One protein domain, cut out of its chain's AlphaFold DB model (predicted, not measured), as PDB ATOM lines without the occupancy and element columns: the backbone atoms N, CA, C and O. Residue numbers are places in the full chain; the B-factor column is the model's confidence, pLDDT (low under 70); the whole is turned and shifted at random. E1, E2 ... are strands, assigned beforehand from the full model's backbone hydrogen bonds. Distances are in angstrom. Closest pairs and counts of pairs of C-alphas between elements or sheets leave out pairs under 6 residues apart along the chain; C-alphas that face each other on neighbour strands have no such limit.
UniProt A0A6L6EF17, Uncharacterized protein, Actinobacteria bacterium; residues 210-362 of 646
ATOM      1  N   THR A 210     -32.073 -27.957  -5.244       66.44
ATOM      2  CA  THR A 210     -32.483 -26.683  -4.664       66.44
ATOM      3  C   THR A 210     -31.280 -25.986  -4.057       66.44
ATOM      4  O   THR A 210     -30.508 -26.541  -3.270       66.44
ATOM      5  N   VAL A 211     -31.111 -24.725  -4.440       71.62
ATOM      6  CA  VAL A 211     -30.235 -23.821  -3.707       71.62
ATOM      7  C   VAL A 211     -30.867 -23.616  -2.338       71.62
ATOM      8  O   VAL A 211     -32.031 -23.223  -2.255       71.62
ATOM      9  N   ALA A 212     -30.115 -23.902  -1.277       77.31
ATOM     10  CA  ALA A 212     -30.706 -23.998   0.044       77.31
ATOM     11  C   ALA A 212     -31.408 -22.704   0.488       77.31
ATOM     12  O   ALA A 212     -30.918 -21.588   0.257       77.31
ATOM     13  N   ASN A 213     -32.536 -22.867   1.182       76.50
ATOM     14  CA  ASN A 213     -33.213 -21.758   1.835       76.50
ATOM     15  C   ASN A 213     -32.392 -21.303   3.042       76.50
ATOM     16  O   ASN A 213     -32.025 -22.092   3.914       76.50
ATOM     17  N   ILE A 214     -32.098 -20.008   3.075       81.94
ATOM     18  CA  ILE A 214     -31.366 -19.408   4.182       81.94
ATOM     19  C   ILE A 214     -32.337 -19.160   5.337       81.94
ATOM     20  O   ILE A 214     -33.460 -18.698   5.122       81.94
ATOM     21  N   ALA A 215     -31.894 -19.447   6.559       81.56
ATOM     22  CA  ALA A 215     -32.679 -19.199   7.752       81.56
ATOM     23  C   ALA A 215     -33.050 -17.716   7.918       81.56
ATOM     24  O   ALA A 215     -32.275 -16.818   7.583       81.56
ATOM     25  N   LYS A 216     -34.228 -17.456   8.492       83.81
ATOM     26  CA  LYS A 216     -34.632 -16.100   8.876       83.81
ATOM     27  C   LYS A 216     -33.935 -15.710  10.175       83.81
ATOM     28  O   LYS A 216     -33.759 -16.533  11.073       83.81
ATOM     29  N   ILE A 217     -33.561 -14.441  10.274       81.88
ATOM     30  CA  ILE A 217     -32.986 -13.858  11.484       81.88
ATOM     31  C   ILE A 217     -34.053 -12.953  12.098       81.88
ATOM     32  O   ILE A 217     -34.716 -12.209  11.374       81.88
ATOM     33  N   ALA A 218     -34.242 -13.042  13.414       81.31
ATOM     34  CA  ALA A 218     -35.093 -12.097  14.130       81.31
ATOM     35  C   ALA A 218     -34.549 -10.663  14.005       81.31
ATOM     36  O   ALA A 218     -33.349 -10.460  13.810       81.31
ATOM     37  N   ASP A 219     -35.414  -9.660  14.169       81.81
ATOM     38  CA  ASP A 219     -34.931  -8.294  14.368       81.81
ATOM     39  C   ASP A 219     -33.970  -8.280  15.567       81.81
ATOM     40  O   ASP A 219     -34.240  -8.885  16.605       81.81
ATOM     41  N   VAL A 220     -32.829  -7.613  15.413       79.62
ATOM     42  CA  VAL A 220     -31.776  -7.552  16.433       79.62
ATOM     43  C   VAL A 220     -32.291  -6.957  17.750       79.62
ATOM     44  O   VAL A 220     -31.808  -7.319  18.821       79.62
ATOM     45  N   SER A 221     -33.294  -6.079  17.681       81.50
ATOM     46  CA  SER A 221     -33.958  -5.478  18.840       81.50
ATOM     47  C   SER A 221     -35.073  -6.346  19.440       81.50
ATOM     48  O   SER A 221     -35.538  -6.072  20.549       81.50
ATOM     49  N   ALA A 222     -35.505  -7.401  18.743       82.38
ATOM     50  CA  ALA A 222     -36.608  -8.242  19.179       82.38
ATOM     51  C   ALA A 222     -36.176  -9.289  20.213       82.38
ATOM     52  O   ALA A 222     -35.090  -9.872  20.169       82.38
ATOM     53  N   THR A 223     -37.099  -9.574  21.130       88.00
ATOM     54  CA  THR A 223     -37.060 -10.770  21.973       88.00
ATOM     55  C   THR A 223     -38.060 -11.767  21.411       88.00
ATOM     56  O   THR A 223     -39.241 -11.447  21.292       88.00
ATOM     57  N   VAL A 224     -37.594 -12.961  21.061       91.25
ATOM     58  CA  VAL A 224     -38.419 -14.024  20.473       91.25
ATOM     59  C   VAL A 224     -38.497 -15.215  21.419       91.25
ATOM     60  O   VAL A 224     -37.589 -15.442  22.215       91.25
ATOM     61  N   GLU A 225     -39.588 -15.969  21.359       92.75
ATOM     62  CA  GLU A 225     -39.755 -17.188  22.154       92.75
ATOM     63  C   GLU A 225     -39.284 -18.408  21.367       92.75
ATOM     64  O   GLU A 225     -39.434 -18.477  20.147       92.75
ATOM     65  N   ASP A 226     -38.698 -19.385  22.049       89.38
ATOM     66  CA  ASP A 226     -38.440 -20.697  21.461       89.38
ATOM     67  C   ASP A 226     -39.677 -21.616  21.532       89.38
ATOM     68  O   ASP A 226     -40.729 -21.267  22.071       89.38
ATOM     69  N   ALA A 227     -39.553 -22.839  21.010       85.69
ATOM     70  CA  ALA A 227     -40.623 -23.839  21.060       85.69
ATOM     71  C   ALA A 227     -41.102 -24.193  22.488       85.69
ATOM     72  O   ALA A 227     -42.214 -24.694  22.641       85.69
ATOM     73  N   LYS A 228     -40.290 -23.922  23.519       87.81
ATOM     74  CA  LYS A 228     -40.587 -24.161  24.940       87.81
ATOM     75  C   LYS A 228     -41.116 -22.907  25.658       87.81
ATOM     76  O   LYS A 228     -41.347 -22.970  26.862       87.81
ATOM     77  N   GLY A 229     -41.304 -21.786  24.954       87.31
ATOM     78  CA  GLY A 229     -41.761 -20.513  25.524       87.31
ATOM     79  C   GLY A 229     -40.664 -19.702  26.224       87.31
ATOM     80  O   GLY A 229     -40.963 -18.743  26.932       87.31
ATOM     81  N   VAL A 230     -39.386 -20.062  26.060       91.69
ATOM     82  CA  VAL A 230     -38.270 -19.308  26.647       91.69
ATOM     83  C   VAL A 230     -37.942 -18.113  25.760       91.69
ATOM     84  O   VAL A 230     -37.648 -18.269  24.575       91.69
ATOM     85  N   LYS A 231     -37.943 -16.920  26.358       92.19
ATOM     86  CA  LYS A 231     -37.581 -15.663  25.695       92.19
ATOM     87  C   LYS A 231     -36.076 -15.565  25.465       92.19
ATOM     88  O   LYS A 231     -35.287 -15.765  26.385       92.19
ATOM     89  N   VAL A 232     -35.686 -15.222  24.243       91.88
ATOM     90  CA  VAL A 232     -34.294 -15.090  23.809       91.88
ATOM     91  C   VAL A 232     -34.099 -13.828  22.968       91.88
ATOM     92  O   VAL A 232     -34.958 -13.459  22.171       91.88
ATOM     93  N   SER A 233     -32.951 -13.174  23.132       90.69
ATOM     94  CA  SER A 233     -32.577 -11.932  22.440       90.69
ATOM     95  C   SER A 233     -31.217 -12.060  21.745       90.69
ATOM     96  O   SER A 233     -30.518 -13.074  21.889       90.69
ATOM     97  N   ALA A 234     -30.845 -11.037  20.973       91.00
ATOM     98  CA  ALA A 234     -29.523 -10.941  20.365       91.00
ATOM     99  C   ALA A 234     -28.404 -10.874  21.420       91.00
ATOM    100  O   ALA A 234     -28.618 -10.427  22.549       91.00
ATOM    101  N   ILE A 235     -27.208 -11.328  21.041       91.44
ATOM    102  CA  ILE A 235     -25.998 -11.297  21.881       91.44
ATOM    103  C   ILE A 235     -24.896 -10.482  21.210       91.44
ATOM    104  O   ILE A 235     -24.900 -10.340  19.990       91.44
ATOM    105  N   THR A 236     -23.925  -9.994  21.978       91.69
ATOM    106  CA  THR A 236     -22.737  -9.329  21.428       91.69
ATOM    107  C   THR A 236     -21.878 -10.298  20.620       91.69
ATOM    108  O   THR A 236     -21.573 -11.400  21.075       91.69
ATOM    109  N   ALA A 237     -21.481  -9.878  19.419       91.75
ATOM    110  CA  ALA A 237     -20.510 -10.590  18.607       91.75
ATOM    111  C   ALA A 237     -19.095 -10.330  19.144       91.75
ATOM    112  O   ALA A 237     -18.690  -9.176  19.298       91.75
ATOM    113  N   VAL A 238     -18.339 -11.398  19.384       90.06
ATOM    114  CA  VAL A 238     -16.943 -11.329  19.836       90.06
ATOM    115  C   VAL A 238     -16.017 -11.989  18.821       90.06
ATOM    116  O   VAL A 238     -16.418 -12.921  18.120       90.06
ATOM    117  N   ASP A 239     -14.789 -11.490  18.718       85.50
ATOM    118  CA  ASP A 239     -13.746 -12.090  17.890       85.50
ATOM    119  C   ASP A 239     -13.128 -13.330  18.562       85.50
ATOM    120  O   ASP A 239     -13.494 -13.718  19.674       85.50
ATOM    121  N   ALA A 240     -12.158 -13.962  17.893       84.25
ATOM    122  CA  ALA A 240     -11.472 -15.144  18.414       84.25
ATOM    123  C   ALA A 240     -10.719 -14.904  19.744       84.25
ATOM    124  O   ALA A 240     -10.390 -15.865  20.435       84.25
ATOM    125  N   SER A 241     -10.448 -13.644  20.108       85.56
ATOM    126  CA  SER A 241      -9.832 -13.252  21.383       85.56
ATOM    127  C   SER A 241     -10.852 -12.918  22.479       85.56
ATOM    128  O   SER A 241     -10.465 -12.648  23.616       85.56
ATOM    129  N   GLY A 242     -12.150 -12.948  22.159       85.44
ATOM    130  CA  GLY A 242     -13.236 -12.606  23.074       85.44
ATOM    131  C   GLY A 242     -13.541 -11.108  23.156       85.44
ATOM    132  O   GLY A 242     -14.264 -10.691  24.058       85.44
ATOM    133  N   LYS A 243     -13.005 -10.289  22.244       89.31
ATOM    134  CA  LYS A 243     -13.246  -8.842  22.213       89.31
ATOM    135  C   LYS A 243     -14.453  -8.499  21.342       89.31
ATOM    136  O   LYS A 243     -14.637  -9.090  20.282       89.31
ATOM    137  N   ASP A 244     -15.227  -7.496  21.758       92.88
ATOM    138  CA  ASP A 244     -16.369  -6.979  20.999       92.88
ATOM    139  C   ASP A 244     -15.980  -6.580  19.571       92.88
ATOM    140  O   ASP A 244     -15.108  -5.729  19.346       92.88
ATOM    141  N   VAL A 245     -16.695  -7.152  18.607       90.94
ATOM    142  CA  VAL A 245     -16.576  -6.797  17.195       90.94
ATOM    143  C   VAL A 245     -17.429  -5.571  16.919       90.94
ATOM    144  O   VAL A 245     -18.592  -5.495  17.321       90.94
ATOM    145  N   LYS A 246     -16.843  -4.602  16.216       89.00
ATOM    146  CA  LYS A 246     -17.490  -3.338  15.873       89.00
ATOM    147  C   LYS A 246     -17.691  -3.208  14.370       89.00
ATOM    148  O   LYS A 246     -16.886  -3.715  13.590       89.00
ATOM    149  N   ASP A 247     -18.763  -2.533  13.974       85.44
ATOM    150  CA  ASP A 247     -18.976  -2.114  12.594       85.44
ATOM    151  C   ASP A 247     -18.079  -0.923  12.215       85.44
ATOM    152  O   ASP A 247     -17.331  -0.387  13.040       85.44
ATOM    153  N   GLY A 248     -18.132  -0.510  10.947       81.00
ATOM    154  CA  GLY A 248     -17.351   0.616  10.435       81.00
ATOM    155  C   GLY A 248     -17.719   1.971  11.043       81.00
ATOM    156  O   GLY A 248     -16.953   2.920  10.886       81.00
ATOM    157  N   ASP A 249     -18.833   2.055  11.773       84.19
ATOM    158  CA  ASP A 249     -19.260   3.242  12.516       84.19
ATOM    159  C   ASP A 249     -18.877   3.147  14.011       84.19
ATOM    160  O   ASP A 249     -19.174   4.043  14.805       84.19
ATOM    161  N   GLY A 250     -18.197   2.067  14.417       83.31
ATOM    162  CA  GLY A 250     -17.720   1.832  15.777       83.31
ATOM    163  C   GLY A 250     -18.764   1.262  16.743       83.31
ATOM    164  O   GLY A 250     -18.480   1.172  17.944       83.31
ATOM    165  N   LYS A 251     -19.949   0.866  16.261       88.75
ATOM    166  CA  LYS A 251     -21.000   0.236  17.076       88.75
ATOM    167  C   LYS A 251     -20.758  -1.260  17.206       88.75
ATOM    168  O   LYS A 251     -20.261  -1.900  16.287       88.75
ATOM    169  N   VAL A 252     -21.121  -1.824  18.354       90.50
ATOM    170  CA  VAL A 252     -20.984  -3.263  18.618       90.50
ATOM    171  C   VAL A 252     -21.945  -4.053  17.730       90.50
ATOM    172  O   VAL A 252     -23.134  -3.740  17.659       90.50
ATOM    173  N   VAL A 253     -21.430  -5.090  17.073       90.19
ATOM    174  CA  VAL A 253     -22.229  -6.004  16.254       90.19
ATOM    175  C   VAL A 253     -22.970  -6.986  17.157       90.19
ATOM    176  O   VAL A 253     -22.400  -7.533  18.100       90.19
ATOM    177  N   LEU A 254     -24.242  -7.231  16.850       91.50
ATOM    178  CA  LEU A 254     -25.098  -8.151  17.593       91.50
ATOM    179  C   LEU A 254     -25.506  -9.344  16.715       91.50
ATOM    180  O   LEU A 254     -25.827  -9.185  15.538       91.50
ATOM    181  N   LEU A 255     -25.525 -10.540  17.303       90.44
ATOM    182  CA  LEU A 255     -25.923 -11.795  16.668       90.44
ATOM    183  C   LEU A 255     -27.320 -12.186  17.140       90.44
ATOM    184  O   LEU A 255     -27.519 -12.629  18.277       90.44
ATOM    185  N   ALA A 256     -28.298 -12.003  16.259       90.25
ATOM    186  CA  ALA A 256     -29.692 -12.298  16.546       90.25
ATOM    187  C   ALA A 256     -30.010 -13.810  16.473       90.25
ATOM    188  O   ALA A 256     -29.326 -14.567  15.768       90.25
ATOM    189  N   PRO A 257     -31.049 -14.268  17.203       91.31
ATOM    190  CA  PRO A 257     -31.553 -15.630  17.097       91.31
ATOM    191  C   PRO A 257     -32.027 -15.960  15.681       91.31
ATOM    192  O   PRO A 257     -32.632 -15.133  14.994       91.31
ATOM    193  N   ILE A 258     -31.794 -17.206  15.280       90.06
ATOM    194  CA  ILE A 258     -32.372 -17.770  14.064       90.06
ATOM    195  C   ILE A 258     -33.791 -18.240  14.369       90.06
ATOM    196  O   ILE A 258     -34.014 -18.915  15.378       90.06
ATOM    197  N   VAL A 259     -34.733 -17.901  13.489       89.50
ATOM    198  CA  VAL A 259     -36.152 -18.219  13.664       89.50
ATOM    199  C   VAL A 259     -36.698 -19.101  12.547       89.50
ATOM    200  O   VAL A 259     -36.303 -18.982  11.384       89.50
ATOM    201  N   GLY A 260     -37.621 -19.990  12.916       83.44
ATOM    202  CA  GLY A 260     -38.404 -20.787  11.979       83.44
ATOM    203  C   GLY A 260     -39.496 -19.967  11.290       83.44
ATOM    204  O   GLY A 260     -39.698 -18.783  11.562       83.44
ATOM    205  N   ASN A 261     -40.247 -20.605  10.392       82.31
ATOM    206  CA  ASN A 261     -41.405 -19.978   9.747       82.31
ATOM    207  C   ASN A 261     -42.547 -19.650  10.722       82.31
ATOM    208  O   ASN A 261     -43.378 -18.807  10.403       82.31
ATOM    209  N   ASP A 262     -42.567 -20.274  11.898       84.31
ATOM    210  CA  ASP A 262     -43.470 -19.966  13.009       84.31
ATOM    211  C   ASP A 262     -43.016 -18.751  13.844       84.31
ATOM    212  O   ASP A 262     -43.677 -18.384  14.813       84.31
ATOM    213  N   GLY A 263     -41.886 -18.131  13.484       86.00
ATOM    214  CA  GLY A 263     -41.303 -16.995  14.194       86.00
ATOM    215  C   GLY A 263     -40.598 -17.367  15.500       86.00
ATOM    216  O   GLY A 263     -40.123 -16.470  16.198       86.00
ATOM    217  N   LYS A 264     -40.501 -18.660  15.835       89.25
ATOM    218  CA  LYS A 264     -39.874 -19.116  17.077       89.25
ATOM    219  C   LYS A 264     -38.386 -19.357  16.908       89.25
ATOM    220  O   LYS A 264     -37.925 -19.772  15.845       89.25
ATOM    221  N   ALA A 265     -37.631 -19.130  17.980       90.81
ATOM    222  CA  ALA A 265     -36.200 -19.391  17.997       90.81
ATOM    223  C   ALA A 265     -35.897 -20.888  17.868       90.81
ATOM    224  O   ALA A 265     -36.410 -21.719  18.625       90.81
ATOM    225  N   ILE A 266     -35.005 -21.210  16.936       90.31
ATOM    226  CA  ILE A 266     -34.532 -22.572  16.698       90.31
ATOM    227  C   ILE A 266     -33.412 -22.893  17.687       90.31
ATOM    228  O   ILE A 266     -32.549 -22.057  17.967       90.31
ATOM    229  N   ARG A 267     -33.406 -24.121  18.210       87.38
ATOM    230  CA  ARG A 267     -32.326 -24.637  19.054       87.38
ATOM    231  C   ARG A 267     -31.497 -25.692  18.327       87.38
ATOM    232  O   ARG A 267     -32.014 -26.442  17.504       87.38
ATOM    233  N   THR A 268     -30.209 -25.725  18.632       82.88
ATOM    234  CA  THR A 268     -29.266 -26.776  18.236       82.88
ATOM    235  C   THR A 268     -29.523 -28.061  19.029       82.88
ATOM    236  O   THR A 268     -30.266 -28.064  20.014       82.88
ATOM    237  N   ALA A 269     -28.925 -29.176  18.599       79.44
ATOM    238  CA  ALA A 269     -29.133 -30.488  19.223       79.44
ATOM    239  C   ALA A 269     -28.671 -30.553  20.694       79.44
ATOM    240  O   ALA A 269     -29.257 -31.277  21.493       79.44
ATOM    241  N   ASP A 270     -27.670 -29.753  21.067       82.06
ATOM    242  CA  ASP A 270     -27.200 -29.560  22.448       82.06
ATOM    243  C   ASP A 270     -28.110 -28.630  23.277       82.06
ATOM    244  O   ASP A 270     -27.836 -28.335  24.439       82.06
ATOM    245  N   GLY A 271     -29.210 -28.157  22.690       82.81
ATOM    246  CA  GLY A 271     -30.193 -27.314  23.347       82.81
ATOM    247  C   GLY A 271     -29.809 -25.840  23.419       82.81
ATOM    248  O   GLY A 271     -30.561 -25.084  24.027       82.81
ATOM    249  N   GLN A 272     -28.710 -25.388  22.811       87.31
ATOM    250  CA  GLN A 272     -28.414 -23.956  22.697       87.31
ATOM    251  C   GLN A 272     -29.302 -23.288  21.648       87.31
ATOM    252  O   GLN A 272     -29.912 -23.945  20.812       87.31
ATOM    253  N   VAL A 273     -29.434 -21.963  21.699       89.19
ATOM    254  CA  VAL A 273     -30.235 -21.243  20.701       89.19
ATOM    255  C   VAL A 273     -29.360 -20.966  19.490       89.19
ATOM    256  O   VAL A 273     -28.313 -20.332  19.613       89.19
ATOM    257  N   ALA A 274     -29.812 -21.398  18.319       89.12
ATOM    258  CA  ALA A 274     -29.122 -21.168  17.066       89.12
ATOM    259  C   ALA A 274     -29.039 -19.663  16.775       89.12
ATOM    260  O   ALA A 274     -30.028 -18.930  16.890       89.12
ATOM    261  N   ARG A 275     -27.846 -19.189  16.413       89.25
ATOM    262  CA  ARG A 275     -27.578 -17.782  16.101       89.25
ATOM    263  C   ARG A 275     -26.824 -17.661  14.800       89.25
ATOM    264  O   ARG A 275     -26.050 -18.543  14.434       89.25
ATOM    265  N   ALA A 276     -27.043 -16.529  14.145       83.56
ATOM    266  CA  ALA A 276     -26.146 -16.073  13.104       83.56
ATOM    267  C   ALA A 276     -24.714 -15.982  13.665       83.56
ATOM    268  O   ALA A 276     -24.530 -15.728  14.855       83.56
ATOM    269  N   SER A 277     -23.706 -16.216  12.830       88.12
ATOM    270  CA  SER A 277     -22.302 -16.250  13.265       88.12
ATOM    271  C   SER A 277     -21.459 -15.290  12.438       88.12
ATOM    272  O   SER A 277     -21.798 -14.998  11.293       88.12
ATOM    273  N   LEU A 278     -20.353 -14.799  12.996       92.00
ATOM    274  CA  LEU A 278     -19.387 -14.023  12.219       92.00
ATOM    275  C   LEU A 278     -18.693 -14.924  11.199       92.00
ATOM    276  O   LEU A 278     -18.311 -16.053  11.506       92.00
ATOM    277  N   ALA A 279     -18.512 -14.410   9.989       92.81
ATOM    278  CA  ALA A 279     -17.671 -15.052   9.000       92.81
ATOM    279  C   ALA A 279     -16.206 -14.726   9.303       92.81
ATOM    280  O   ALA A 279     -15.855 -13.557   9.475       92.81
ATOM    281  N   THR A 280     -15.353 -15.746   9.349       92.12
ATOM    282  CA  THR A 280     -13.932 -15.586   9.668       92.12
ATOM    283  C   THR A 280     -13.033 -16.264   8.639       92.12
ATOM    284  O   THR A 280     -13.445 -17.175   7.917       92.12
ATOM    285  N   THR A 281     -11.787 -15.804   8.551       89.12
ATOM    286  CA  THR A 281     -10.712 -16.502   7.843       89.12
ATOM    287  C   THR A 281     -10.326 -17.783   8.591       89.12
ATOM    288  O   THR A 281     -10.689 -17.992   9.751       89.12
ATOM    289  N   SER A 282      -9.500 -18.628   7.970       85.19
ATOM    290  CA  SER A 282      -8.907 -19.791   8.646       85.19
ATOM    291  C   SER A 282      -8.023 -19.423   9.847       85.19
ATOM    292  O   SER A 282      -7.821 -20.263  10.718       85.19
ATOM    293  N   SER A 283      -7.514 -18.187   9.915       85.75
ATOM    294  CA  SER A 283      -6.770 -17.654  11.063       85.75
ATOM    295  C   SER A 283      -7.664 -17.027  12.141       85.75
ATOM    296  O   SER A 283      -7.144 -16.554  13.149       85.75
ATOM    297  N   GLY A 284      -8.990 -17.020  11.958       84.88
ATOM    298  CA  GLY A 284      -9.954 -16.465  12.916       84.88
ATOM    299  C   GLY A 284     -10.199 -14.959  12.787       84.88
ATOM    300  O   GLY A 284     -10.895 -14.387  13.621       84.88
ATOM    301  N   GLU A 285      -9.662 -14.312  11.751       90.62
ATOM    302  CA  GLU A 285      -9.899 -12.891  11.488       90.62
ATOM    303  C   GLU A 285     -11.305 -12.675  10.917       90.62
ATOM    304  O   GLU A 285     -11.737 -13.420  10.040       90.62
ATOM    305  N   VAL A 286     -12.020 -11.656  11.394       92.56
ATOM    306  CA  VAL A 286     -13.379 -11.342  10.929       92.56
ATOM    307  C   VAL A 286     -13.343 -10.825   9.493       92.56
ATOM    308  O   VAL A 286     -12.601  -9.900   9.170       92.56
ATOM    309  N   LEU A 287     -14.174 -11.412   8.635       94.31
ATOM    310  CA  LEU A 287     -14.329 -10.982   7.253       94.31
ATOM    311  C   LEU A 287     -15.157  -9.700   7.166       94.31
ATOM    312  O   LEU A 287     -16.127  -9.514   7.904       94.31
ATOM    313  N   ILE A 288     -14.795  -8.838   6.219       93.06
ATOM    314  CA  ILE A 288     -15.342  -7.493   6.084       93.06
ATOM    315  C   ILE A 288     -15.873  -7.280   4.665       93.06
ATOM    316  O   ILE A 288     -15.183  -7.512   3.668       93.06
ATOM    317  N   ALA A 289     -17.107  -6.790   4.576       91.50
ATOM    318  CA  ALA A 289     -17.685  -6.243   3.359       91.50
ATOM    319  C   ALA A 289     -17.333  -4.758   3.272       91.50
ATOM    320  O   ALA A 289     -17.690  -3.981   4.157       91.50
ATOM    321  N   SER A 290     -16.638  -4.356   2.210       85.88
ATOM    322  CA  SER A 290     -16.252  -2.963   1.985       85.88
ATOM    323  C   SER A 290     -16.648  -2.528   0.580       85.88
ATOM    324  O   SER A 290     -16.447  -3.258  -0.392       85.88
ATOM    325  N   SER A 291     -17.234  -1.336   0.456       81.62
ATOM    326  CA  SER A 291     -17.641  -0.774  -0.832       81.62
ATOM    327  C   SER A 291     -17.473   0.741  -0.840       81.62
ATOM    328  O   SER A 291     -17.489   1.385   0.201       81.62
ATOM    329  N   LYS A 292     -17.398   1.354  -2.027       76.56
ATOM    330  CA  LYS A 292     -17.376   2.825  -2.142       76.56
ATOM    331  C   LYS A 292     -18.666   3.498  -1.644       76.56
ATOM    332  O   LYS A 292     -18.657   4.698  -1.404       76.56
ATOM    333  N   LYS A 293     -19.777   2.755  -1.552       73.44
ATOM    334  CA  LYS A 293     -21.112   3.286  -1.228       73.44
ATOM    335  C   LYS A 293     -21.481   3.161   0.255       73.44
ATOM    336  O   LYS A 293     -22.425   3.818   0.680       73.44
ATOM    337  N   LYS A 294     -20.802   2.301   1.019       73.19
ATOM    338  CA  LYS A 294     -21.141   1.989   2.416       73.19
ATOM    339  C   LYS A 294     -19.889   1.829   3.268       73.19
ATOM    340  O   LYS A 294     -18.873   1.342   2.779       73.19
ATOM    341  N   SER A 295     -20.019   2.194   4.544       78.44
ATOM    342  CA  SER A 295     -19.020   1.901   5.575       78.44
ATOM    343  C   SER A 295     -18.731   0.399   5.627       78.44
ATOM    344  O   SER A 295     -19.595  -0.423   5.306       78.44
ATOM    345  N   SER A 296     -17.502   0.047   5.991       83.88
ATOM    346  CA  SER A 296     -17.081  -1.351   6.045       83.88
ATOM    347  C   SER A 296     -17.828  -2.076   7.166       83.88
ATOM    348  O   SER A 296     -17.918  -1.559   8.275       83.88
ATOM    349  N   ALA A 297     -18.362  -3.266   6.901       87.75
ATOM    350  CA  ALA A 297     -19.175  -4.003   7.866       87.75
ATOM    351  C   ALA A 297     -18.683  -5.450   8.029       87.75
ATOM    352  O   ALA A 297     -18.368  -6.096   7.024       87.75
ATOM    353  N   PRO A 298     -18.643  -5.983   9.263       92.06
ATOM    354  CA  PRO A 298     -18.422  -7.402   9.510       92.06
ATOM    355  C   PRO A 298     -19.444  -8.272   8.782       92.06
ATOM    356  O   PRO A 298     -20.633  -7.953   8.720       92.06
ATOM    357  N   VAL A 299     -18.977  -9.387   8.232       93.12
ATOM    358  CA  VAL A 299     -19.819 -10.319   7.485       93.12
ATOM    359  C   VAL A 299     -20.407 -11.356   8.429       93.12
ATOM    360  O   VAL A 299     -19.706 -11.943   9.251       93.12
ATOM    361  N   ILE A 300     -21.704 -11.607   8.279       90.88
ATOM    362  CA  ILE A 300     -22.447 -12.598   9.052       90.88
ATOM    363  C   ILE A 300     -22.789 -13.780   8.138       90.88
ATOM    364  O   ILE A 300     -23.340 -13.591   7.053       90.88
ATOM    365  N   VAL A 301     -22.476 -15.002   8.578       90.94
ATOM    366  CA  VAL A 301     -22.964 -16.237   7.951       90.94
ATOM    367  C   VAL A 301     -24.311 -16.630   8.531       90.94
ATOM    368  O   VAL A 301     -24.616 -16.399   9.705       90.94
ATOM    369  N   MET A 302     -25.121 -17.249   7.684       87.19
ATOM    370  CA  MET A 302     -26.484 -17.629   8.014       87.19
ATOM    371  C   MET A 302     -26.610 -19.141   7.945       87.19
ATOM    372  O   MET A 302     -26.094 -19.764   7.015       87.19
ATOM    373  N   ASN A 303     -27.305 -19.730   8.911       90.25
ATOM    374  CA  ASN A 303     -27.543 -21.165   8.898       90.25
ATOM    375  C   ASN A 303     -28.569 -21.518   7.823       90.25
ATOM    376  O   ASN A 303     -29.350 -20.685   7.354       90.25
ATOM    377  N   VAL A 304     -28.559 -22.785   7.452       89.31
ATOM    378  CA  VAL A 304     -29.460 -23.359   6.468       89.31
ATOM    379  C   VAL A 304     -30.459 -24.259   7.173       89.31
ATOM    380  O   VAL A 304     -30.092 -25.051   8.045       89.31
ATOM    381  N   LEU A 305     -31.726 -24.115   6.793       86.81
ATOM    382  CA  LEU A 305     -32.823 -24.889   7.360       86.81
ATOM    383  C   LEU A 305     -33.376 -25.889   6.350       86.81
ATOM    384  O   LEU A 305     -33.368 -25.645   5.142       86.81
ATOM    385  N   SER A 306     -33.906 -26.994   6.866       82.81
ATOM    386  CA  SER A 306     -34.781 -27.885   6.115       82.81
ATOM    387  C   SER A 306     -36.134 -27.214   5.843       82.81
ATOM    388  O   SER A 306     -36.470 -26.189   6.445       82.81
ATOM    389  N   GLY A 307     -36.944 -27.820   4.967       76.62
ATOM    390  CA  GLY A 307     -38.331 -27.386   4.743       76.62
ATOM    391  C   GLY A 307     -39.176 -27.358   6.026       76.62
ATOM    392  O   GLY A 307     -40.067 -26.521   6.149       76.62
ATOM    393  N   ASP A 308     -38.820 -28.184   7.011       80.19
ATOM    394  CA  ASP A 308     -39.499 -28.311   8.304       80.19
ATOM    395  C   ASP A 308     -38.887 -27.421   9.408       80.19
ATOM    396  O   ASP A 308     -39.078 -27.672  10.597       80.19
ATOM    397  N   ASN A 309     -38.130 -26.377   9.039       78.56
ATOM    398  CA  ASN A 309     -37.447 -25.443   9.952       78.56
ATOM    399  C   ASN A 309     -36.438 -26.088  10.918       78.56
ATOM    400  O   ASN A 309     -36.205 -25.564  12.009       78.56
ATOM    401  N   GLN A 310     -35.812 -27.202  10.545       84.06
ATOM    402  CA  GLN A 310     -34.730 -27.782  11.341       84.06
ATOM    403  C   GLN A 310     -33.370 -27.343  10.810       84.06
ATOM    404  O   GLN A 310     -33.208 -27.154   9.606       84.06
ATOM    405  N   LEU A 311     -32.381 -27.199  11.695       87.94
ATOM    406  CA  LEU A 311     -31.002 -26.964  11.272       87.94
ATOM    407  C   LEU A 311     -30.513 -28.152  10.448       87.94
ATOM    408  O   LEU A 311     -30.463 -29.276  10.948       87.94
ATOM    409  N   LEU A 312     -30.108 -27.891   9.208       89.50
ATOM    410  CA  LEU A 312     -29.346 -28.876   8.454       89.50
ATOM    411  C   LEU A 312     -27.927 -28.923   9.004       89.50
ATOM    412  O   LEU A 312     -27.360 -27.888   9.357       89.50
ATOM    413  N   LEU A 313     -27.365 -30.123   9.080       88.69
ATOM    414  CA  LEU A 313     -26.005 -30.338   9.555       88.69
ATOM    415  C   LEU A 313     -25.093 -30.697   8.383       88.69
ATOM    416  O   LEU A 313     -25.505 -31.359   7.431       88.69
ATOM    417  N   GLY A 314     -23.849 -30.238   8.457       86.12
ATOM    418  CA  GLY A 314     -22.781 -30.686   7.579       86.12
ATOM    419  C   GLY A 314     -22.269 -32.081   7.964       86.12
ATOM    420  O   GLY A 314     -22.634 -32.624   9.010       86.12
ATOM    421  N   PRO A 315     -21.369 -32.660   7.151       86.19
ATOM    422  CA  PRO A 315     -20.720 -33.942   7.452       86.19
ATOM    423  C   PRO A 315     -19.914 -33.945   8.759       86.19
ATOM    424  O   PRO A 315     -19.644 -35.002   9.316       86.19
ATOM    425  N   ASP A 316     -19.520 -32.767   9.241       85.81
ATOM    426  CA  ASP A 316     -18.813 -32.549  10.504       85.81
ATOM    427  C   ASP A 316     -19.752 -32.469  11.724       85.81
ATOM    428  O   ASP A 316     -19.295 -32.231  12.841       85.81
ATOM    429  N   GLY A 317     -21.064 -32.637  11.517       84.31
ATOM    430  CA  GLY A 317     -22.091 -32.534  12.551       84.31
ATOM    431  C   GLY A 317     -22.405 -31.100  12.986       84.31
ATOM    432  O   GLY A 317     -23.241 -30.909  13.871       84.31
ATOM    433  N   LYS A 318     -21.774 -30.082  12.385       86.00
ATOM    434  CA  LYS A 318     -22.051 -28.673  12.689       86.00
ATOM    435  C   LYS A 318     -23.205 -28.149  11.838       86.00
ATOM    436  O   LYS A 318     -23.455 -28.688  10.759       86.00
ATOM    437  N   PRO A 319     -23.905 -27.086  12.274       87.62
ATOM    438  CA  PRO A 319     -24.907 -26.438  11.442       87.62
ATOM    439  C   PRO A 319     -24.334 -26.025  10.089       87.62
ATOM    440  O   PRO A 319     -23.298 -25.367  10.008       87.62
ATOM    441  N   LEU A 320     -25.037 -26.400   9.030       91.56
ATOM    442  CA  LEU A 320     -24.740 -26.009   7.668       91.56
ATOM    443  C   LEU A 320     -24.996 -24.505   7.508       91.56
ATOM    444  O   LEU A 320     -26.043 -24.002   7.924       91.56
ATOM    445  N   THR A 321     -24.060 -23.790   6.889       91.88
ATOM    446  CA  THR A 321     -24.124 -22.332   6.730       91.88
ATOM    447  C   THR A 321     -23.899 -21.889   5.287       91.88
ATOM    448  O   THR A 321     -23.382 -22.625   4.443       91.88
ATOM    449  N   THR A 322     -24.296 -20.655   4.995       92.56
ATOM    450  CA  THR A 322     -23.783 -19.904   3.848       92.56
ATOM    451  C   THR A 322     -22.315 -19.551   4.058       92.56
ATOM    452  O   THR A 322     -21.838 -19.475   5.192       92.56
ATOM    453  N   ALA A 323     -21.596 -19.283   2.970       93.94
ATOM    454  CA  ALA A 323     -20.215 -18.819   3.046       93.94
ATOM    455  C   ALA A 323     -20.030 -17.559   2.195       93.94
ATOM    456  O   ALA A 323     -20.556 -17.502   1.084       93.94
ATOM    457  N   PRO A 324     -19.307 -16.536   2.671       95.00
ATOM    458  CA  PRO A 324     -18.978 -15.397   1.831       95.00
ATOM    459  C   PRO A 324     -17.915 -15.756   0.797       95.00
ATOM    460  O   PRO A 324     -17.034 -16.581   1.042       95.00
ATOM    461  N   VAL A 325     -17.956 -15.079  -0.348       95.00
ATOM    462  CA  VAL A 325     -16.901 -15.204  -1.358       95.00
ATOM    463  C   VAL A 325     -15.778 -14.229  -1.027       95.00
ATOM    464  O   VAL A 325     -15.933 -13.016  -1.166       95.00
ATOM    465  N   VAL A 326     -14.641 -14.755  -0.578       93.06
ATOM    466  CA  VAL A 326     -13.459 -13.951  -0.247       93.06
ATOM    467  C   VAL A 326     -12.809 -13.438  -1.532       93.06
ATOM    468  O   VAL A 326     -12.547 -14.208  -2.452       93.06
ATOM    469  N   LYS A 327     -12.543 -12.131  -1.585       91.06
ATOM    470  CA  LYS A 327     -11.844 -11.475  -2.693       91.06
ATOM    471  C   LYS A 327     -10.336 -11.463  -2.465       91.06
ATOM    472  O   LYS A 327      -9.578 -11.884  -3.329       91.06
ATOM    473  N   SER A 328      -9.898 -10.955  -1.314       90.25
ATOM    474  CA  SER A 328      -8.484 -10.911  -0.929       90.25
ATOM    475  C   SER A 328      -8.350 -10.655   0.568       90.25
ATOM    476  O   SER A 328      -9.043  -9.789   1.104       90.25
ATOM    477  N   GLY A 329      -7.458 -11.385   1.240       90.75
ATOM    478  CA  GLY A 329      -7.268 -11.278   2.687       90.75
ATOM    479  C   GLY A 329      -8.574 -11.514   3.447       90.75
ATOM    480  O   GLY A 329      -9.224 -12.543   3.268       90.75
ATOM    481  N   ASN A 330      -8.970 -10.538   4.262       92.62
ATOM    482  CA  ASN A 330     -10.225 -10.536   5.013       92.62
ATOM    483  C   ASN A 330     -11.390  -9.835   4.277       92.62
ATOM    484  O   ASN A 330     -12.476  -9.698   4.835       92.62
ATOM    485  N   ILE A 331     -11.193  -9.381   3.034       92.06
ATOM    486  CA  ILE A 331     -12.197  -8.637   2.262       92.06
ATOM    487  C   ILE A 331     -12.995  -9.592   1.377       92.06
ATOM    488  O   ILE A 331     -12.428 -10.402   0.637       92.06
ATOM    489  N   VAL A 332     -14.320  -9.452   1.401       94.75
ATOM    490  CA  VAL A 332     -15.243 -10.252   0.583       94.75
ATOM    491  C   VAL A 332     -15.738  -9.490  -0.646       94.75
ATOM    492  O   VAL A 332     -15.698  -8.259  -0.700       94.75
ATOM    493  N   PHE A 333     -16.226 -10.223  -1.644       94.44
ATOM    494  CA  PHE A 333     -16.986  -9.634  -2.738       94.44
ATOM    495  C   PHE A 333     -18.311  -9.062  -2.232       94.44
ATOM    496  O   PHE A 333     -18.951  -9.627  -1.343       94.44
ATOM    497  N   VAL A 334     -18.730  -7.954  -2.840       93.06
ATOM    498  CA  VAL A 334     -19.998  -7.285  -2.550       93.06
ATOM    499  C   VAL A 334     -20.813  -7.090  -3.825       93.06
ATOM    500  O   VAL A 334     -20.245  -6.976  -4.911       93.06
ATOM    501  N   ASP A 335     -22.134  -7.067  -3.690       91.31
ATOM    502  CA  ASP A 335     -23.073  -6.819  -4.785       91.31
ATOM    503  C   ASP A 335     -23.184  -5.319  -5.141       91.31
ATOM    504  O   ASP A 335     -22.505  -4.460  -4.565       91.31
ATOM    505  N   GLY A 336     -24.078  -4.972  -6.078       87.31
ATOM    506  CA  GLY A 336     -24.299  -3.582  -6.507       87.31
ATOM    507  C   GLY A 336     -24.761  -2.621  -5.393       87.31
ATOM    508  O   GLY A 336     -24.616  -1.394  -5.530       87.31
ATOM    509  N   ASN A 337     -25.263  -3.172  -4.283       87.44
ATOM    510  CA  ASN A 337     -25.746  -2.475  -3.089       87.44
ATOM    511  C   ASN A 337     -24.720  -2.469  -1.938       87.44
ATOM    512  O   ASN A 337     -25.009  -1.943  -0.854       87.44
ATOM    513  N   GLY A 338     -23.530  -3.035  -2.162       87.75
ATOM    514  CA  GLY A 338     -22.463  -3.142  -1.172       87.75
ATOM    515  C   GLY A 338     -22.696  -4.227  -0.117       87.75
ATOM    516  O   GLY A 338     -22.026  -4.200   0.912       87.75
ATOM    517  N   MET A 339     -23.644  -5.144  -0.330       89.38
ATOM    518  CA  MET A 339     -23.890  -6.275   0.570       89.38
ATOM    519  C   MET A 339     -22.921  -7.421   0.253       89.38
ATOM    520  O   MET A 339     -22.618  -7.628  -0.922       89.38
ATOM    521  N   PRO A 340     -22.442  -8.188   1.251       93.06
ATOM    522  CA  PRO A 340     -21.562  -9.327   1.004       93.06
ATOM    523  C   PRO A 340     -22.234 -10.373   0.111       93.06
ATOM    524  O   PRO A 340     -23.375 -10.774   0.349       93.06
ATOM    525  N   ILE A 341     -21.506 -10.852  -0.896       95.19
ATOM    526  CA  ILE A 341     -21.967 -11.940  -1.758       95.19
ATOM    527  C   ILE A 341     -21.731 -13.266  -1.041       95.19
ATOM    528  O   ILE A 341     -20.596 -13.639  -0.733       95.19
ATOM    529  N   MET A 342     -22.826 -13.989  -0.814       93.88
ATOM    530  CA  MET A 342     -22.835 -15.272  -0.122       93.88
ATOM    531  C   MET A 342     -23.113 -16.404  -1.109       93.88
ATOM    532  O   MET A 342     -24.110 -16.379  -1.834       93.88
ATOM    533  N   VAL A 343     -22.268 -17.432  -1.098       95.06
ATOM    534  CA  VAL A 343     -22.580 -18.722  -1.711       95.06
ATOM    535  C   VAL A 343     -23.431 -19.553  -0.764       95.06
ATOM    536  O   VAL A 343     -23.342 -19.454   0.465       95.06
ATOM    537  N   LYS A 344     -24.279 -20.383  -1.359       92.88
ATOM    538  CA  LYS A 344     -25.238 -21.223  -0.649       92.88
ATOM    539  C   LYS A 344     -24.891 -22.689  -0.896       92.88
ATOM    540  O   LYS A 344     -24.467 -23.013  -2.008       92.88
ATOM    541  N   PRO A 345     -25.069 -23.570   0.098       94.19
ATOM    542  CA  PRO A 345     -24.920 -24.996  -0.124       94.19
ATOM    543  C   PRO A 345     -26.012 -25.496  -1.060       94.19
ATOM    544  O   PRO A 345     -27.121 -24.953  -1.120       94.19
ATOM    545  N   VAL A 346     -25.668 -26.532  -1.807       92.31
ATOM    546  CA  VAL A 346     -26.563 -27.179  -2.756       92.31
ATOM    547  C   VAL A 346     -27.133 -28.411  -2.083       92.31
ATOM    548  O   VAL A 346     -26.385 -29.230  -1.543       92.31
ATOM    549  N   LEU A 347     -28.458 -28.518  -2.093       88.81
ATOM    550  CA  LEU A 347     -29.166 -29.643  -1.506       88.81
ATOM    551  C   LEU A 347     -29.617 -30.595  -2.611       88.81
ATOM    552  O   LEU A 347     -30.095 -30.172  -3.666       88.81
ATOM    553  N   GLY A 348     -29.445 -31.890  -2.359       83.94
ATOM    554  CA  GLY A 348     -29.960 -32.934  -3.232       83.94
ATOM    555  C   GLY A 348     -31.483 -33.060  -3.103       83.94
ATOM    556  O   GLY A 348     -32.088 -32.425  -2.235       83.94
ATOM    557  N   PRO A 349     -32.116 -33.933  -3.902       78.56
ATOM    558  CA  PRO A 349     -33.568 -34.134  -3.871       78.56
ATOM    559  C   PRO A 349     -34.124 -34.537  -2.493       78.56
ATOM    560  O   PRO A 349     -35.273 -34.252  -2.178       78.56
ATOM    561  N   SER A 350     -33.307 -35.173  -1.647       79.69
ATOM    562  CA  SER A 350     -33.657 -35.558  -0.273       79.69
ATOM    563  C   SER A 350     -33.487 -34.436   0.764       79.69
ATOM    564  O   SER A 350     -33.670 -34.674   1.957       79.69
ATOM    565  N   GLY A 351     -33.083 -33.231   0.346       81.00
ATOM    566  CA  GLY A 351     -32.816 -32.095   1.234       81.00
ATOM    567  C   GLY A 351     -31.476 -32.159   1.977       81.00
ATOM    568  O   GLY A 351     -31.181 -31.269   2.770       81.00
ATOM    569  N   GLN A 352     -30.653 -33.181   1.726       86.00
ATOM    570  CA  GLN A 352     -29.316 -33.314   2.313       86.00
ATOM    571  C   GLN A 352     -28.261 -32.539   1.504       86.00
ATOM    572  O   GLN A 352     -28.412 -32.411   0.284       86.00
ATOM    573  N   PRO A 353     -27.185 -32.037   2.142       90.69
ATOM    574  CA  PRO A 353     -26.114 -31.346   1.432       90.69
ATOM    575  C   PRO A 353     -25.412 -32.284   0.447       90.69
ATOM    576  O   PRO A 353     -25.018 -33.398   0.792       90.69
ATOM    577  N   VAL A 354     -25.218 -31.811  -0.781       92.75
ATOM    578  CA  VAL A 354     -24.509 -32.569  -1.814       92.75
ATOM    579  C   VAL A 354     -23.013 -32.485  -1.565       92.75
ATOM    580  O   VAL A 354     -22.468 -31.399  -1.359       92.75
ATOM    581  N   LEU A 355     -22.335 -33.631  -1.620       92.44
ATOM    582  CA  LEU A 355     -20.897 -33.722  -1.403       92.44
ATOM    583  C   LEU A 355     -20.155 -34.044  -2.702       92.44
ATOM    584  O   LEU A 355     -20.597 -34.855  -3.512       92.44
ATOM    585  N   SER A 356     -18.967 -33.467  -2.858       92.62
ATOM    586  CA  SER A 356     -17.953 -33.936  -3.800       92.62
ATOM    587  C   SER A 356     -16.617 -33.987  -3.076       92.62
ATOM    588  O   SER A 356     -16.199 -32.996  -2.482       92.62
ATOM    589  N   GLU A 357     -15.953 -35.144  -3.112       89.94
ATOM    590  CA  GLU A 357     -14.654 -35.352  -2.443       89.94
ATOM    591  C   GLU A 357     -14.706 -35.019  -0.938       89.94
ATOM    592  O   GLU A 357     -13.798 -34.409  -0.378       89.94
ATOM    593  N   GLY A 358     -15.820 -35.371  -0.284       87.88
ATOM    594  CA  GLY A 358     -16.052 -35.112   1.142       87.88
ATOM    595  C   GLY A 358     -16.352 -33.651   1.498       87.88
ATOM    596  O   GLY A 358     -16.592 -33.354   2.665       87.88
ATOM    597  N   LYS A 359     -16.372 -32.737   0.520       91.69
ATOM    598  CA  LYS A 359     -16.693 -31.319   0.722       91.69
ATOM    599  C   LYS A 359     -18.113 -31.018   0.270       91.69
ATOM    600  O   LYS A 359     -18.559 -31.535  -0.753       91.69
ATOM    601  N   ILE A 360     -18.792 -30.146   1.006       92.94
ATOM    602  CA  ILE A 360     -20.108 -29.635   0.620       92.94
ATOM    603  C   ILE A 360     -19.965 -28.825  -0.667       92.94
ATOM    604  O   ILE A 360     -19.137 -27.915  -0.753       92.94
ATOM    605  N   LEU A 361     -20.779 -29.153  -1.665       94.94
ATOM    606  CA  LEU A 361     -20.887 -28.345  -2.862       94.94
ATOM    607  C   LEU A 361     -21.686 -27.082  -2.564       94.94
ATOM    608  O   LEU A 361     -22.840 -27.122  -2.136       94.94
ATOM    609  N   MET A 362     -21.049 -25.953  -2.843       95.19
ATOM    610  CA  MET A 362     -21.651 -24.629  -2.788       95.19
ATOM    611  C   MET A 362     -21.923 -24.142  -4.211       95.19
ATOM    612  O   MET A 362     -21.263 -24.585  -5.158       95.19
TER     613      MET A 362
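AT A GLANCE: This is residues 210 to 362 of the 646 residues of an uncharacterized protein of Actinobacteria bacterium (UniProt A0A6L6EF17). Little regular structure is here: the chain winds back and forth in long, largely unnamed runs, roughly side by side, with loops at both ends, and residues 210 to 221 cross these runs. The small hairpin E1-E2 and the short E3 lie toward one end. The 153 printed residues hold three named strands, E1, E2, E3 in chain order, and no named helix; the class is all strand, with 12 residues in named elements. The whole is compact, with a radius of gyration of the C-alphas of 15.8 A and spans of 40 by 40 by 30 A.

IN THESE COORDINATES: Find C-alpha 288 at (-15.342, -7.493, 6.084), where E1, residues 288 to 291, begins; E2, residues 294 to 298, runs 12.1 A to C-alpha 298 at (-18.422, -7.402, 9.510). E3 is residues 326 to 328.

HOW THE PARTS SIT: E1 and E2 form an antiparallel hairpin at 170 degrees; look for N 289 and O 297, 2.8 A apart. E3 pairs with no named strand.

THE WHOLE: The printed part has no cut. The link E2 to E3 is long. Residue 210 is under 70 in pLDDT.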